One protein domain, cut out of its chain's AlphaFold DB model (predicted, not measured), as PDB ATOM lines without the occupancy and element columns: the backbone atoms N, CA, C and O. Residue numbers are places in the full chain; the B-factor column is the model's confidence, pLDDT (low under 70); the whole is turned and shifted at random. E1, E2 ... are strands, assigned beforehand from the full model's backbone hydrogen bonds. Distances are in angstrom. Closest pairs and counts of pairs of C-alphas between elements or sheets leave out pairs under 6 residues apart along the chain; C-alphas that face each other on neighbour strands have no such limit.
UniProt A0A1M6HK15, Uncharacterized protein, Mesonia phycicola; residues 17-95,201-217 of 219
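This is residues 17 to 95 and 201 to 217 of the 219 residues of an uncharacterized protein of Mesonia phycicola (UniProt A0A1M6HK15). The model is one antiparallel sheet of seven strands, strongly twisted and curled like part of a barrel, which folds back on itself at the long strand E4, with E6 and E5 facing E3, E2, E1 and E7. The ring is not closed, for the edge strands E6 and E7 are apart, and the long loop between E3 and E4 reaches away from the sheet, with residues 62 to 68 sticking out free. The printed part has 96 residues with no named helix and seven named strands, E1 to E7 in turn along the chain; the sheet's order is E6 E5 E4 E3 E2 E1 E7. The class is all strand, though under half of the residues, 41 of 96, are in named elements. The whole is only just compact, close to loose, with a radius of gyration of the C-alphas of 14.9 A and an elongated outline of 49 by 30 by 20 A.

E1, residues 24 to 27, and E2, residues 33 to 37, form a hairpin, with N 26 and O 35 at 2.8 A. E3, residues 42 to 48, forms a hairpin with E2, with N 36 and O 44 at 2.8 A. E4, residues 73 to 84, forms a hairpin with E3, with N 45 and O 77 at 2.8 A, and bends by 76 degrees at residue 79. E5, residues 87 to 92, forms a hairpin with E4, with N 89 and O 82 at 2.8 A. E1 to E5 make a meander, each strand the antiparallel neighbour of the one before. E6, residues 206 to 209, is an edge strand antiparallel to E5, with N 208 and O 88 at 2.8 A. E7, residues 214 to 216, is the other edge strand, antiparallel to E1 at 135 degrees, with N 214 and O 27 at 2.9 A. In this folded sheet, one sheet bent back into two leaves, E4 is the hinge; across the fold the closest C-alphas of E3 and E5 are those of Phe 43 and Leu 90, 7.8 A apart.

E1 begins at C-alpha 24, (-36.187, -51.568, 4.199). From first to last C-alpha, E2 is 12.9 A long, E3 20.7 A, E4 28.3 A and E5 15.3 A. E4 begins at C-alpha 73, (-40.172, -43.873, -14.118), and E7 ends at C-alpha 216, (-34.116, -44.472, 4.170).

The C-alphas farthest apart are those of Ser 17 and Cys 66, 51.7 A. Residues 96 to 200 are not printed, and C-alphas 95 and 201 are 12.0 A apart across the cut. The link from E3 to E4, 24 residues, is long. The mean pLDDT of the printed part is 76.7; residues 17 to 18, 54 to 72, 93 to 95 and 201 to 203 are under 70.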
ATOM      1  N   SER A  17     -17.809 -63.206   7.807       52.75
ATOM      2  CA  SER A  17     -19.109 -62.684   8.201       52.75
ATOM      3  C   SER A  17     -19.677 -62.009   6.964       52.75
ATOM      4  O   SER A  17     -19.289 -60.891   6.622       52.75
ATOM      5  N   GLN A  18     -20.524 -62.726   6.233       64.44
ATOM      6  CA  GLN A  18     -21.189 -62.192   5.062       64.44
ATOM      7  C   GLN A  18     -22.010 -60.999   5.540       64.44
ATOM      8  O   GLN A  18     -22.766 -61.109   6.507       64.44
ATOM      9  N   LYS A  19     -21.798 -59.830   4.926       75.88
ATOM     10  CA  LYS A  19     -22.611 -58.658   5.250       75.88
ATOM     11  C   LYS A  19     -24.073 -59.023   5.024       75.88
ATOM     12  O   LYS A  19     -24.409 -59.611   4.002       75.88
ATOM     13  N   THR A  20     -24.918 -58.679   5.979       82.88
ATOM     14  CA  THR A  20     -26.366 -58.813   5.859       82.88
ATOM     15  C   THR A  20     -26.958 -57.470   5.459       82.88
ATOM     16  O   THR A  20     -26.365 -56.419   5.712       82.88
ATOM     17  N   ILE A  21     -28.133 -57.498   4.841       86.81
ATOM     18  CA  ILE A  21     -28.942 -56.309   4.593       86.81
ATOM     19  C   ILE A  21     -30.260 -56.484   5.333       86.81
ATOM     20  O   ILE A  21     -30.838 -57.569   5.332       86.81
ATOM     21  N   GLU A  22     -30.707 -55.439   6.012       89.12
ATOM     22  CA  GLU A  22     -31.989 -55.473   6.707       89.12
ATOM     23  C   GLU A  22     -33.126 -55.133   5.739       89.12
ATOM     24  O   GLU A  22     -32.909 -54.342   4.812       89.12
ATOM     25  N   PRO A  23     -34.348 -55.637   5.980       85.88
ATOM     26  CA  PRO A  23     -35.535 -55.147   5.298       85.88
ATOM     27  C   PRO A  23     -35.638 -53.624   5.384       85.88
ATOM     28  O   PRO A  23     -35.309 -53.003   6.402       85.88
ATOM     29  N   GLY A  24     -36.084 -53.011   4.295       81.00
ATOM     30  CA  GLY A  24     -36.187 -51.568   4.199       81.00
ATOM     31  C   GLY A  24     -35.869 -51.049   2.813       81.00
ATOM     32  O   GLY A  24     -35.804 -51.776   1.826       81.00
ATOM     33  N   ILE A  25     -35.699 -49.741   2.751       83.94
ATOM     34  CA  ILE A  25     -35.614 -49.009   1.504       83.94
ATOM     35  C   ILE A  25     -34.204 -48.457   1.351       83.94
ATOM     36  O   ILE A  25     -33.704 -47.786   2.253       83.94
ATOM     37  N   TYR A  26     -33.601 -48.696   0.194       89.56
ATOM     38  CA  TYR A  26     -32.234 -48.309  -0.116       89.56
ATOM     39  C   TYR A  26     -32.184 -47.508  -1.412       89.56
ATOM     40  O   TYR A  26     -32.813 -47.869  -2.408       89.56
ATOM     41  N   LEU A  27     -31.415 -46.425  -1.396       89.88
ATOM     42  CA  LEU A  27     -31.166 -45.575  -2.554       89.88
ATOM     43  C   LEU A  27     -29.748 -45.787  -3.079       89.88
ATOM     44  O   LEU A  27     -28.804 -45.904  -2.294       89.88
ATOM     45  N   SER A  28     -29.591 -45.752  -4.400       91.50
ATOM     46  CA  SER A  28     -28.285 -45.539  -5.027       91.50
ATOM     47  C   SER A  28     -27.689 -44.180  -4.633       91.50
ATOM     48  O   SER A  28     -28.392 -43.262  -4.204       91.50
ATOM     49  N   ASN A  29     -26.377 -44.015  -4.827       87.94
ATOM     50  CA  ASN A  29     -25.673 -42.757  -4.542       87.94
ATOM     51  C   ASN A  29     -26.223 -41.556  -5.326       87.94
ATOM     52  O   ASN A  29     -26.318 -40.457  -4.780       87.94
ATOM     53  N   ASP A  30     -26.591 -41.761  -6.593       87.38
ATOM     54  CA  ASP A  30     -27.237 -40.739  -7.430       87.38
ATOM     55  C   ASP A  30     -28.718 -40.527  -7.073       87.38
ATOM     56  O   ASP A  30     -29.347 -39.585  -7.551       87.38
ATOM     57  N   ARG A  31     -29.255 -41.378  -6.189       86.44
ATOM     58  CA  ARG A  31     -30.636 -41.407  -5.701       86.44
ATOM     59  C   ARG A  31     -31.682 -41.553  -6.803       86.44
ATOM     60  O   ARG A  31     -32.845 -41.217  -6.577       86.44
ATOM     61  N   LEU A  32     -31.292 -42.050  -7.974       88.50
ATOM     62  CA  LEU A  32     -32.202 -42.338  -9.081       88.50
ATOM     63  C   LEU A  32     -32.695 -43.781  -9.072       88.50
ATOM     64  O   LEU A  32     -33.683 -44.073  -9.742       88.50
ATOM     65  N   GLU A  33     -32.060 -44.666  -8.304       90.31
ATOM     66  CA  GLU A  33     -32.446 -46.065  -8.170       90.31
ATOM     67  C   GLU A  33     -32.880 -46.374  -6.742       90.31
ATOM     68  O   GLU A  33     -32.255 -45.973  -5.760       90.31
ATOM     69  N   TYR A  34     -33.976 -47.110  -6.654       88.75
ATOM     70  CA  TYR A  34     -34.697 -47.402  -5.437       88.75
ATOM     71  C   TYR A  34     -34.847 -48.907  -5.297       88.75
ATOM     72  O   TYR A  34     -35.395 -49.555  -6.191       88.75
ATOM     73  N   ILE A  35     -34.358 -49.450  -4.186       89.06
ATOM     74  CA  ILE A  35     -34.347 -50.881  -3.897       89.06
ATOM     75  C   ILE A  35     -35.092 -51.094  -2.582       89.06
ATOM     76  O   ILE A  35     -34.609 -50.724  -1.512       89.06
ATOM     77  N   THR A  36     -36.270 -51.698  -2.655       84.25
ATOM     78  CA  THR A  36     -37.004 -52.160  -1.479       84.25
ATOM     79  C   THR A  36     -36.577 -53.584  -1.185       84.25
ATOM     80  O   THR A  36     -36.948 -54.493  -1.920       84.25
ATOM     81  N   ILE A  37     -35.825 -53.776  -0.111       81.50
ATOM     82  CA  ILE A  37     -35.552 -55.090   0.462       81.50
ATOM     83  C   ILE A  37     -36.764 -55.489   1.295       81.50
ATOM     84  O   ILE A  37     -37.142 -54.780   2.233       81.50
ATOM     85  N   LEU A  38     -37.392 -56.598   0.918       75.19
ATOM     86  CA  LEU A  38     -38.515 -57.181   1.642       75.19
ATOM     87  C   LEU A  38     -37.982 -58.198   2.664       75.19
ATOM     88  O   LEU A  38     -36.922 -57.994   3.253       75.19
ATOM     89  N   ASN A  39     -38.725 -59.278   2.893       70.69
ATOM     90  CA  ASN A  39     -38.290 -60.374   3.747       70.69
ATOM     91  C   ASN A  39     -37.485 -61.403   2.941       70.69
ATOM     92  O   ASN A  39     -37.652 -61.528   1.726       70.69
ATOM     93  N   ASP A  40     -36.635 -62.145   3.650       73.56
ATOM     94  CA  ASP A  40     -35.793 -63.225   3.134       73.56
ATOM     95  C   ASP A  40     -34.844 -62.782   2.010       73.56
ATOM     96  O   ASP A  40     -33.744 -62.297   2.282       73.56
ATOM     97  N   THR A  41     -35.259 -62.957   0.754       78.38
ATOM     98  CA  THR A  41     -34.441 -62.713  -0.443       78.38
ATOM     99  C   THR A  41     -35.149 -61.880  -1.501       78.38
ATOM    100  O   THR A  41     -34.613 -61.724  -2.592       78.38
ATOM    101  N   ASP A  42     -36.340 -61.351  -1.228       77.81
ATOM    102  CA  ASP A  42     -37.140 -60.669  -2.246       77.81
ATOM    103  C   ASP A  42     -36.862 -59.164  -2.283       77.81
ATOM    104  O   ASP A  42     -36.634 -58.519  -1.253       77.81
ATOM    105  N   PHE A  43     -36.910 -58.578  -3.484       82.88
ATOM    106  CA  PHE A  43     -36.790 -57.132  -3.654       82.88
ATOM    107  C   PHE A  43     -37.779 -56.550  -4.668       82.88
ATOM    108  O   PHE A  43     -38.188 -57.197  -5.634       82.88
ATOM    109  N   GLY A  44     -38.097 -55.270  -4.470       81.38
ATOM    110  CA  GLY A  44     -38.693 -54.398  -5.478       81.38
ATOM    111  C   GLY A  44     -37.701 -53.332  -5.934       81.38
ATOM    112  O   GLY A  44     -36.907 -52.837  -5.139       81.38
ATOM    113  N   TYR A  45     -37.739 -52.970  -7.212       85.50
ATOM    114  CA  TYR A  45     -36.833 -52.002  -7.819       85.50
ATOM    115  C   TYR A  45     -37.585 -50.989  -8.673       85.50
ATOM    116  O   TYR A  45     -38.481 -51.326  -9.449       85.50
ATOM    117  N   THR A  46     -37.196 -49.726  -8.552       82.25
ATOM    118  CA  THR A  46     -37.652 -48.644  -9.423       82.25
ATOM    119  C   THR A  46     -36.482 -47.718  -9.710       82.25
ATOM    120  O   THR A  46     -35.713 -47.386  -8.815       82.25
ATOM    121  N   SER A  47     -36.350 -47.285 -10.957       84.62
ATOM    122  CA  SER A  47     -35.436 -46.214 -11.340       84.62
ATOM    123  C   SER A  47     -36.184 -45.088 -12.027       84.62
ATOM    124  O   SER A  47     -37.195 -45.323 -12.694       84.62
ATOM    125  N   PHE A  48     -35.670 -43.875 -11.881       80.75
ATOM    126  CA  PHE A  48     -36.230 -42.661 -12.461       80.75
ATOM    127  C   PHE A  48     -35.303 -42.116 -13.550       80.75
ATOM    128  O   PHE A  48     -34.094 -42.336 -13.494       80.75
ATOM    129  N   LEU A  49     -35.858 -41.439 -14.561       76.06
ATOM    130  CA  LEU A  49     -35.052 -40.924 -15.678       76.06
ATOM    131  C   LEU A  49     -34.141 -39.767 -15.254       76.06
ATOM    132  O   LEU A  49     -32.947 -39.801 -15.528       76.06
ATOM    133  N   ASN A  50     -34.708 -38.754 -14.595       75.94
ATOM    134  CA  ASN A  50     -34.008 -37.495 -14.310       75.94
ATOM    135  C   ASN A  50     -34.113 -37.060 -12.843       75.94
ATOM    136  O   ASN A  50     -33.204 -36.425 -12.318       75.94
ATOM    137  N   GLU A  51     -35.226 -37.374 -12.183       77.56
ATOM    138  CA  GLU A  51     -35.501 -36.938 -10.819       77.56
ATOM    139  C   GLU A  51     -36.304 -38.007 -10.081       77.56
ATOM    140  O   GLU A  51     -37.251 -38.569 -10.633       77.56
ATOM    141  N   SER A  52     -35.939 -38.263  -8.825       74.56
ATOM    142  CA  SER A  52     -36.670 -39.166  -7.940       74.56
ATOM    143  C   SER A  52     -37.443 -38.389  -6.868       74.56
ATOM    144  O   SER A  52     -37.017 -37.307  -6.447       74.56
ATOM    145  N   PRO A  53     -38.548 -38.949  -6.347       72.56
ATOM    146  CA  PRO A  53     -39.319 -38.327  -5.269       72.56
ATOM    147  C   PRO A  53     -38.521 -38.111  -3.976       72.56
ATOM    148  O   PRO A  53     -38.906 -37.286  -3.154       72.56
ATOM    149  N   TYR A  54     -37.391 -38.803  -3.801       68.94
ATOM    150  CA  TYR A  54     -36.527 -38.704  -2.620       68.94
ATOM    151  C   TYR A  54     -35.444 -37.618  -2.734       68.94
ATOM    152  O   TYR A  54     -34.769 -37.306  -1.754       68.94
ATOM    153  N   LEU A  55     -35.272 -37.036  -3.923       63.59
ATOM    154  CA  LEU A  55     -34.443 -35.853  -4.167       63.59
ATOM    155  C   LEU A  55     -35.247 -34.547  -4.108       63.59
ATOM    156  O   LEU A  55     -34.652 -33.470  -4.034       63.59
ATOM    157  N   HIS A  56     -36.577 -34.632  -4.154       63.78
ATOM    158  CA  HIS A  56     -37.424 -33.465  -4.337       63.78
ATOM    159  C   HIS A  56     -37.608 -32.696  -3.023       63.78
ATOM    160  O   HIS A  56     -38.373 -33.085  -2.138       63.78
ATOM    161  N   ASP A  57     -36.914 -31.567  -2.898       58.97
ATOM    162  CA  ASP A  57     -37.185 -30.584  -1.854       58.97
ATOM    163  C   ASP A  57     -38.536 -29.924  -2.175       58.97
ATOM    164  O   ASP A  57     -38.650 -29.164  -3.142       58.97
ATOM    165  N   GLN A  58     -39.568 -30.217  -1.372       54.50
ATOM    166  CA  GLN A  58     -40.962 -29.767  -1.564       54.50
ATOM    167  C   GLN A  58     -41.104 -28.244  -1.783       54.50
ATOM    168  O   GLN A  58     -42.146 -27.762  -2.221       54.50
ATOM    169  N   LYS A  59     -40.056 -27.467  -1.490       53.22
ATOM    170  CA  LYS A  59     -39.993 -26.006  -1.605       53.22
ATOM    171  C   LYS A  59     -39.690 -25.469  -3.015       53.22
ATOM    172  O   LYS A  59     -39.723 -24.252  -3.185       53.22
ATOM    173  N   LYS A  60     -39.388 -26.305  -4.019       51.50
ATOM    174  CA  LYS A  60     -38.964 -25.857  -5.371       51.50
ATOM    175  C   LYS A  60     -39.888 -26.290  -6.521       51.50
ATOM    176  O   LYS A  60     -39.418 -26.539  -7.629       51.50
ATOM    177  N   ILE A  61     -41.202 -26.324  -6.303       53.22
ATOM    178  CA  ILE A  61     -42.171 -26.608  -7.375       53.22
ATOM    179  C   ILE A  61     -42.173 -25.452  -8.393       53.22
ATOM    180  O   ILE A  61     -42.787 -24.409  -8.168       53.22
ATOM    181  N   LYS A  62     -41.511 -25.634  -9.543       46.75
ATOM    182  CA  LYS A  62     -41.864 -24.905 -10.768       46.75
ATOM    183  C   LYS A  62     -42.996 -25.678 -11.442       46.75
ATOM    184  O   LYS A  62     -42.822 -26.818 -11.843       46.75
ATOM    185  N   GLN A  63     -44.162 -25.044 -11.493       47.12
ATOM    186  CA  GLN A  63     -45.415 -25.575 -12.030       47.12
ATOM    187  C   GLN A  63     -45.274 -26.227 -13.415       47.12
ATOM    188  O   GLN A  63     -44.669 -25.643 -14.313       47.12
ATOM    189  N   SER A  64     -45.969 -27.352 -13.618       48.16
ATOM    190  CA  SER A  64     -46.561 -27.728 -14.909       48.16
ATOM    191  C   SER A  64     -47.735 -28.709 -14.721       48.16
ATOM    192  O   SER A  64     -47.720 -29.513 -13.798       48.16
ATOM    193  N   PHE A  65     -48.760 -28.531 -15.567       37.56
ATOM    194  CA  PHE A  65     -50.067 -29.204 -15.729       37.56
ATOM    195  C   PHE A  65     -50.777 -29.772 -14.474       37.56
ATOM    196  O   PHE A  65     -50.428 -30.814 -13.933       37.56
ATOM    197  N   CYS A  66     -51.845 -29.089 -14.037       47.91
ATOM    198  CA  CYS A  66     -52.684 -29.432 -12.870       47.91
ATOM    199  C   CYS A  66     -51.965 -29.501 -11.503       47.91
ATOM    200  O   CYS A  66     -52.490 -30.084 -10.559       47.91
ATOM    201  N   GLY A  67     -50.790 -28.875 -11.363       51.69
ATOM    202  CA  GLY A  67     -50.132 -28.664 -10.064       51.69
ATOM    203  C   GLY A  67     -49.526 -29.916  -9.418       51.69
ATOM    204  O   GLY A  67     -49.032 -29.825  -8.298       51.69
ATOM    205  N   THR A  68     -49.533 -31.060 -10.108       56.44
ATOM    206  CA  THR A  68     -48.923 -32.309  -9.631       56.44
ATOM    207  C   THR A  68     -47.587 -32.517 -10.334       56.44
ATOM    208  O   THR A  68     -47.546 -32.646 -11.554       56.44
ATOM    209  N   HIS A  69     -46.489 -32.553  -9.575       60.81
ATOM    210  CA  HIS A  69     -45.174 -32.906 -10.116       60.81
ATOM    211  C   HIS A  69     -45.135 -34.406 -10.421       60.81
ATOM    212  O   HIS A  69     -45.401 -35.223  -9.537       60.81
ATOM    213  N   ILE A  70     -44.842 -34.775 -11.668       62.81
ATOM    214  CA  ILE A  70     -44.789 -36.173 -12.112       62.81
ATOM    215  C   ILE A  70     -43.325 -36.612 -12.162       62.81
ATOM    216  O   ILE A  70     -42.525 -36.026 -12.885       62.81
ATOM    217  N   PHE A  71     -42.988 -37.673 -11.427       69.94
ATOM    218  CA  PHE A  71     -41.689 -38.337 -11.525       69.94
ATOM    219  C   PHE A  71     -41.742 -39.394 -12.626       69.94
ATOM    220  O   PHE A  71     -42.551 -40.322 -12.564       69.94
ATOM    221  N   GLU A  72     -40.888 -39.256 -13.637       69.75
ATOM    222  CA  GLU A  72     -40.866 -40.181 -14.764       69.75
ATOM    223  C   GLU A  72     -40.052 -41.433 -14.424       69.75
ATOM    224  O   GLU A  72     -38.845 -41.384 -14.166       69.75
ATOM    225  N   ILE A  73     -40.747 -42.565 -14.402       72.38
ATOM    226  CA  ILE A  73     -40.172 -43.873 -14.118       72.38
ATOM    227  C   ILE A  73     -39.461 -44.381 -15.375       72.38
ATOM    228  O   ILE A  73     -40.077 -44.512 -16.428       72.38
ATOM    229  N   ASN A  74     -38.175 -44.701 -15.240       78.06
ATOM    230  CA  ASN A  74     -37.354 -45.288 -16.297       78.06
ATOM    231  C   ASN A  74     -37.581 -46.803 -16.382       78.06
ATOM    232  O   ASN A  74     -37.991 -47.333 -17.409       78.06
ATOM    233  N   LYS A  75     -37.318 -47.513 -15.280       79.75
ATOM    234  CA  LYS A  75     -37.383 -48.981 -15.211       79.75
ATOM    235  C   LYS A  75     -37.966 -49.431 -13.885       79.75
ATOM    236  O   LYS A  75     -37.660 -48.832 -12.856       79.75
ATOM    237  N   GLN A  76     -38.731 -50.517 -13.897       76.81
ATOM    238  CA  GLN A  76     -39.230 -51.172 -12.688       76.81
ATOM    239  C   GLN A  76     -39.028 -52.672 -12.783       76.81
ATOM    240  O   GLN A  76     -39.093 -53.236 -13.873       76.81
ATOM    241  N   GLY A  77     -38.817 -53.316 -11.643       74.00
ATOM    242  CA  GLY A  77     -38.780 -54.764 -11.597       74.00
ATOM    243  C   GLY A  77     -38.813 -55.323 -10.193       74.00
ATOM    244  O   GLY A  77     -38.730 -54.593  -9.210       74.00
ATOM    245  N   ILE A  78     -38.946 -56.638 -10.129       75.56
ATOM    246  CA  ILE A  78     -38.898 -57.426  -8.902       75.56
ATOM    247  C   ILE A  78     -37.985 -58.626  -9.139       75.56
ATOM    248  O   ILE A  78     -37.667 -58.972 -10.284       75.56
ATOM    249  N   GLY A  79     -37.574 -59.278  -8.066       79.81
ATOM    250  CA  GLY A  79     -36.807 -60.505  -8.167       79.81
ATOM    251  C   GLY A  79     -36.239 -60.918  -6.829       79.81
ATOM    252  O   GLY A  79     -36.734 -60.508  -5.779       79.81
ATOM    253  N   THR A  80     -35.168 -61.702  -6.895       87.38
ATOM    254  CA  THR A  80     -34.433 -62.143  -5.715       87.38
ATOM    255  C   THR A  80     -33.069 -61.475  -5.639       87.38
ATOM    256  O   THR A  80     -32.453 -61.153  -6.657       87.38
ATOM    257  N   PHE A  81     -32.577 -61.253  -4.429       90.06
ATOM    258  CA  PHE A  81     -31.247 -60.718  -4.202       90.06
ATOM    259  C   PHE A  81     -30.354 -61.713  -3.471       90.06
ATOM    260  O   PHE A  81     -30.805 -62.573  -2.720       90.06
ATOM    261  N   GLU A  82     -29.054 -61.562  -3.682       91.94
ATOM    262  CA  GLU A  82     -28.019 -62.238  -2.907       91.94
ATOM    263  C   GLU A  82     -26.934 -61.231  -2.524       91.94
ATOM    264  O   GLU A  82     -26.711 -60.236  -3.222       91.94
ATOM    265  N   ILE A  83     -26.239 -61.488  -1.416       90.88
ATOM    266  CA  ILE A  83     -25.085 -60.686  -1.013       90.88
ATOM    267  C   ILE A  83     -23.826 -61.502  -1.225       90.88
ATOM    268  O   ILE A  83     -23.627 -62.508  -0.559       90.88
ATOM    269  N   ILE A  84     -22.941 -61.063  -2.113       88.88
ATOM    270  CA  ILE A  84     -21.651 -61.719  -2.355       88.88
ATOM    271  C   ILE A  84     -20.576 -60.638  -2.363       88.88
ATOM    272  O   ILE A  84     -20.742 -59.614  -3.019       88.88
ATOM    273  N   ASP A  85     -19.487 -60.842  -1.619       87.88
ATOM    274  CA  ASP A  85     -18.344 -59.920  -1.565       87.88
ATOM    275  C   ASP A  85     -18.734 -58.460  -1.263       87.88
ATOM    276  O   ASP A  85     -18.283 -57.521  -1.918       87.88
ATOM    277  N   SER A  86     -19.602 -58.254  -0.264       88.88
ATOM    278  CA  SER A  86     -20.148 -56.932   0.110       88.88
ATOM    279  C   SER A  86     -20.938 -56.220  -1.001       88.88
ATOM    280  O   SER A  86     -21.143 -55.005  -0.938       88.88
ATOM    281  N   LYS A  87     -21.406 -56.960  -2.008       92.56
ATOM    282  CA  LYS A  87     -22.275 -56.447  -3.063       92.56
ATOM    283  C   LYS A  87     -23.660 -57.065  -2.973       92.56
ATOM    284  O   LYS A  87     -23.784 -58.282  -2.891       92.56
ATOM    285  N   LEU A  88     -24.679 -56.220  -3.060       93.44
ATOM    286  CA  LEU A  88     -26.062 -56.614  -3.273       93.44
ATOM    287  C   LEU A  88     -26.252 -56.889  -4.766       93.44
ATOM    288  O   LEU A  88     -26.177 -55.969  -5.581       93.44
ATOM    289  N   LYS A  89     -26.456 -58.148  -5.139       93.88
ATOM    290  CA  LYS A  89     -26.784 -58.540  -6.511       93.88
ATOM    291  C   LYS A  89     -28.290 -58.701  -6.629       93.88
ATOM    292  O   LYS A  89     -28.875 -59.496  -5.909       93.88
ATOM    293  N   LEU A  90     -28.891 -57.943  -7.537       91.56
ATOM    294  CA  LEU A  90     -30.301 -58.015  -7.884       91.56
ATOM    295  C   LEU A  90     -30.452 -58.920  -9.101       91.56
ATOM    296  O   LEU A  90     -30.038 -58.559 -10.207       91.56
ATOM    297  N   ASN A  91     -31.041 -60.088  -8.886       88.81
ATOM    298  CA  ASN A  91     -31.417 -61.001  -9.949       88.81
ATOM    299  C   ASN A  91     -32.859 -60.693 -10.329       88.81
ATOM    300  O   ASN A  91     -33.800 -61.107  -9.648       88.81
ATOM    301  N   PHE A  92     -33.030 -59.919 -11.396       81.25
ATOM    302  CA  PHE A  92     -34.361 -59.595 -11.884       81.25
ATOM    303  C   PHE A  92     -34.992 -60.864 -12.441       81.25
ATOM    304  O   PHE A  92     -34.470 -61.499 -13.361       81.25
ATOM    305  N   GLY A  93     -36.125 -61.246 -11.864       64.31
ATOM    306  CA  GLY A  93     -36.899 -62.345 -12.403       64.31
ATOM    307  C   GLY A  93     -37.505 -61.918 -13.734       64.31
ATOM    308  O   GLY A  93     -38.191 -60.902 -13.811       64.31
ATOM    309  N   ILE A  94     -37.316 -62.718 -14.780       60.88
ATOM    310  CA  ILE A  94     -38.384 -62.861 -15.770       60.88
ATOM    311  C   ILE A  94     -39.284 -63.955 -15.212       60.88
ATOM    312  O   ILE A  94     -38.775 -65.004 -14.820       60.88
ATOM    313  N   LYS A  95     -40.595 -63.733 -15.280       50.59
ATOM    314  CA  LYS A  95     -41.679 -64.657 -14.928       50.59
ATOM    315  C   LYS A  95     -42.182 -64.487 -13.509       50.59
ATOM    316  O   LYS A  95     -41.827 -65.231 -12.601       50.59
ATOM    317  N   ASP A 201     -38.855 -54.781 -19.721       49.12
ATOM    318  CA  ASP A 201     -37.634 -54.807 -20.534       49.12
ATOM    319  C   ASP A 201     -36.659 -55.655 -19.735       49.12
ATOM    320  O   ASP A 201     -36.500 -55.353 -18.556       49.12
ATOM    321  N   ARG A 202     -36.142 -56.756 -20.300       57.47
ATOM    322  CA  ARG A 202     -35.317 -57.735 -19.575       57.47
ATOM    323  C   ARG A 202     -34.264 -56.979 -18.777       57.47
ATOM    324  O   ARG A 202     -33.245 -56.575 -19.334       57.47
ATOM    325  N   LEU A 203     -34.555 -56.711 -17.506       68.44
ATOM    326  CA  LEU A 203     -33.681 -55.897 -16.697       68.44
ATOM    327  C   LEU A 203     -32.496 -56.792 -16.443       68.44
ATOM    328  O   LEU A 203     -32.627 -57.858 -15.849       68.44
ATOM    329  N   GLU A 204     -31.358 -56.399 -16.998       81.06
ATOM    330  CA  GLU A 204     -30.123 -57.101 -16.726       81.06
ATOM    331  C   GLU A 204     -29.895 -57.094 -15.219       81.06
ATOM    332  O   GLU A 204     -30.164 -56.095 -14.540       81.06
ATOM    333  N   ASN A 205     -29.417 -58.223 -14.701       86.94
ATOM    334  CA  ASN A 205     -29.054 -58.335 -13.299       86.94
ATOM    335  C   ASN A 205     -28.107 -57.193 -12.928       86.94
ATOM    336  O   ASN A 205     -27.148 -56.898 -13.645       86.94
ATOM    337  N   LYS A 206     -28.387 -56.543 -11.800       90.88
ATOM    338  CA  LYS A 206     -27.611 -55.394 -11.321       90.88
ATOM    339  C   LYS A 206     -26.845 -55.750 -10.065       90.88
ATOM    340  O   LYS A 206     -27.212 -56.661  -9.332       90.88
ATOM    341  N   SER A 207     -25.775 -55.011  -9.801       93.06
ATOM    342  CA  SER A 207     -24.999 -55.163  -8.578       93.06
ATOM    343  C   SER A 207     -24.677 -53.805  -7.976       93.06
ATOM    344  O   SER A 207     -24.235 -52.901  -8.680       93.06
ATOM    345  N   PHE A 208     -24.881 -53.692  -6.668       93.56
ATOM    346  CA  PHE A 208     -24.645 -52.496  -5.874       93.56
ATOM    347  C   PHE A 208     -23.627 -52.795  -4.784       93.56
ATOM    348  O   PHE A 208     -23.666 -53.859  -4.171       93.56
ATOM    349  N   ILE A 209     -22.728 -51.855  -4.509       93.19
ATOM    350  CA  ILE A 209     -21.859 -51.938  -3.332       93.19
ATOM    351  C   ILE A 209     -22.716 -51.586  -2.113       93.19
ATOM    352  O   ILE A 209     -23.267 -50.491  -2.063       93.19
ATOM    353  N   LEU A 210     -22.831 -52.496  -1.139       89.88
ATOM    354  CA  LEU A 210     -23.738 -52.329   0.009       89.88
ATOM    355  C   LEU A 210     -23.483 -51.033   0.785       89.88
ATOM    356  O   LEU A 210     -24.420 -50.307   1.088       89.88
ATOM    357  N   ASP A 211     -22.216 -50.706   1.034       89.19
ATOM    358  CA  ASP A 211     -21.828 -49.517   1.812       89.19
ATOM    359  C   ASP A 211     -22.098 -48.192   1.079       89.19
ATOM    360  O   ASP A 211     -21.963 -47.119   1.658       89.19
ATOM    361  N   GLN A 212     -22.434 -48.259  -0.209       92.44
ATOM    362  CA  GLN A 212     -22.801 -47.104  -1.026       92.44
ATOM    363  C   GLN A 212     -24.317 -46.919  -1.126       92.44
ATOM    364  O   GLN A 212     -24.777 -45.969  -1.755       92.44
ATOM    365  N   LEU A 213     -25.100 -47.827  -0.546       92.00
ATOM    366  CA  LEU A 213     -26.543 -47.690  -0.504       92.00
ATOM    367  C   LEU A 213     -26.955 -46.849   0.701       92.00
ATOM    368  O   LEU A 213     -26.545 -47.099   1.833       92.00
ATOM    369  N   LEU A 214     -27.812 -45.864   0.456       91.06
ATOM    370  CA  LEU A 214     -28.365 -45.012   1.502       91.06
ATOM    371  C   LEU A 214     -29.687 -45.614   1.982       91.06
ATOM    372  O   LEU A 214     -30.671 -45.604   1.240       91.06
ATOM    373  N   LYS A 215     -29.720 -46.132   3.213       89.25
ATOM    374  CA  LYS A 215     -30.960 -46.613   3.837       89.25
ATOM    375  C   LYS A 215     -31.854 -45.419   4.181       89.25
ATOM    376  O   LYS A 215     -31.406 -44.478   4.834       89.25
ATOM    377  N   ILE A 216     -33.113 -45.454   3.754       82.19
ATOM    378  CA  ILE A 216     -34.116 -44.472   4.170       82.19
ATOM    379  C   ILE A 216     -34.699 -44.930   5.505       82.19
ATOM    380  O   ILE A 216     -35.326 -45.985   5.592       82.19
ATOM    381  N   GLU A 217     -34.509 -44.125   6.543       73.62
ATOM    382  CA  GLU A 217     -35.183 -44.320   7.823       73.62
ATOM    383  C   GLU A 217     -36.648 -43.883   7.688       73.62
ATOM    384  O   GLU A 217     -36.934 -42.736   7.331       73.62
TER     385      GLU A 217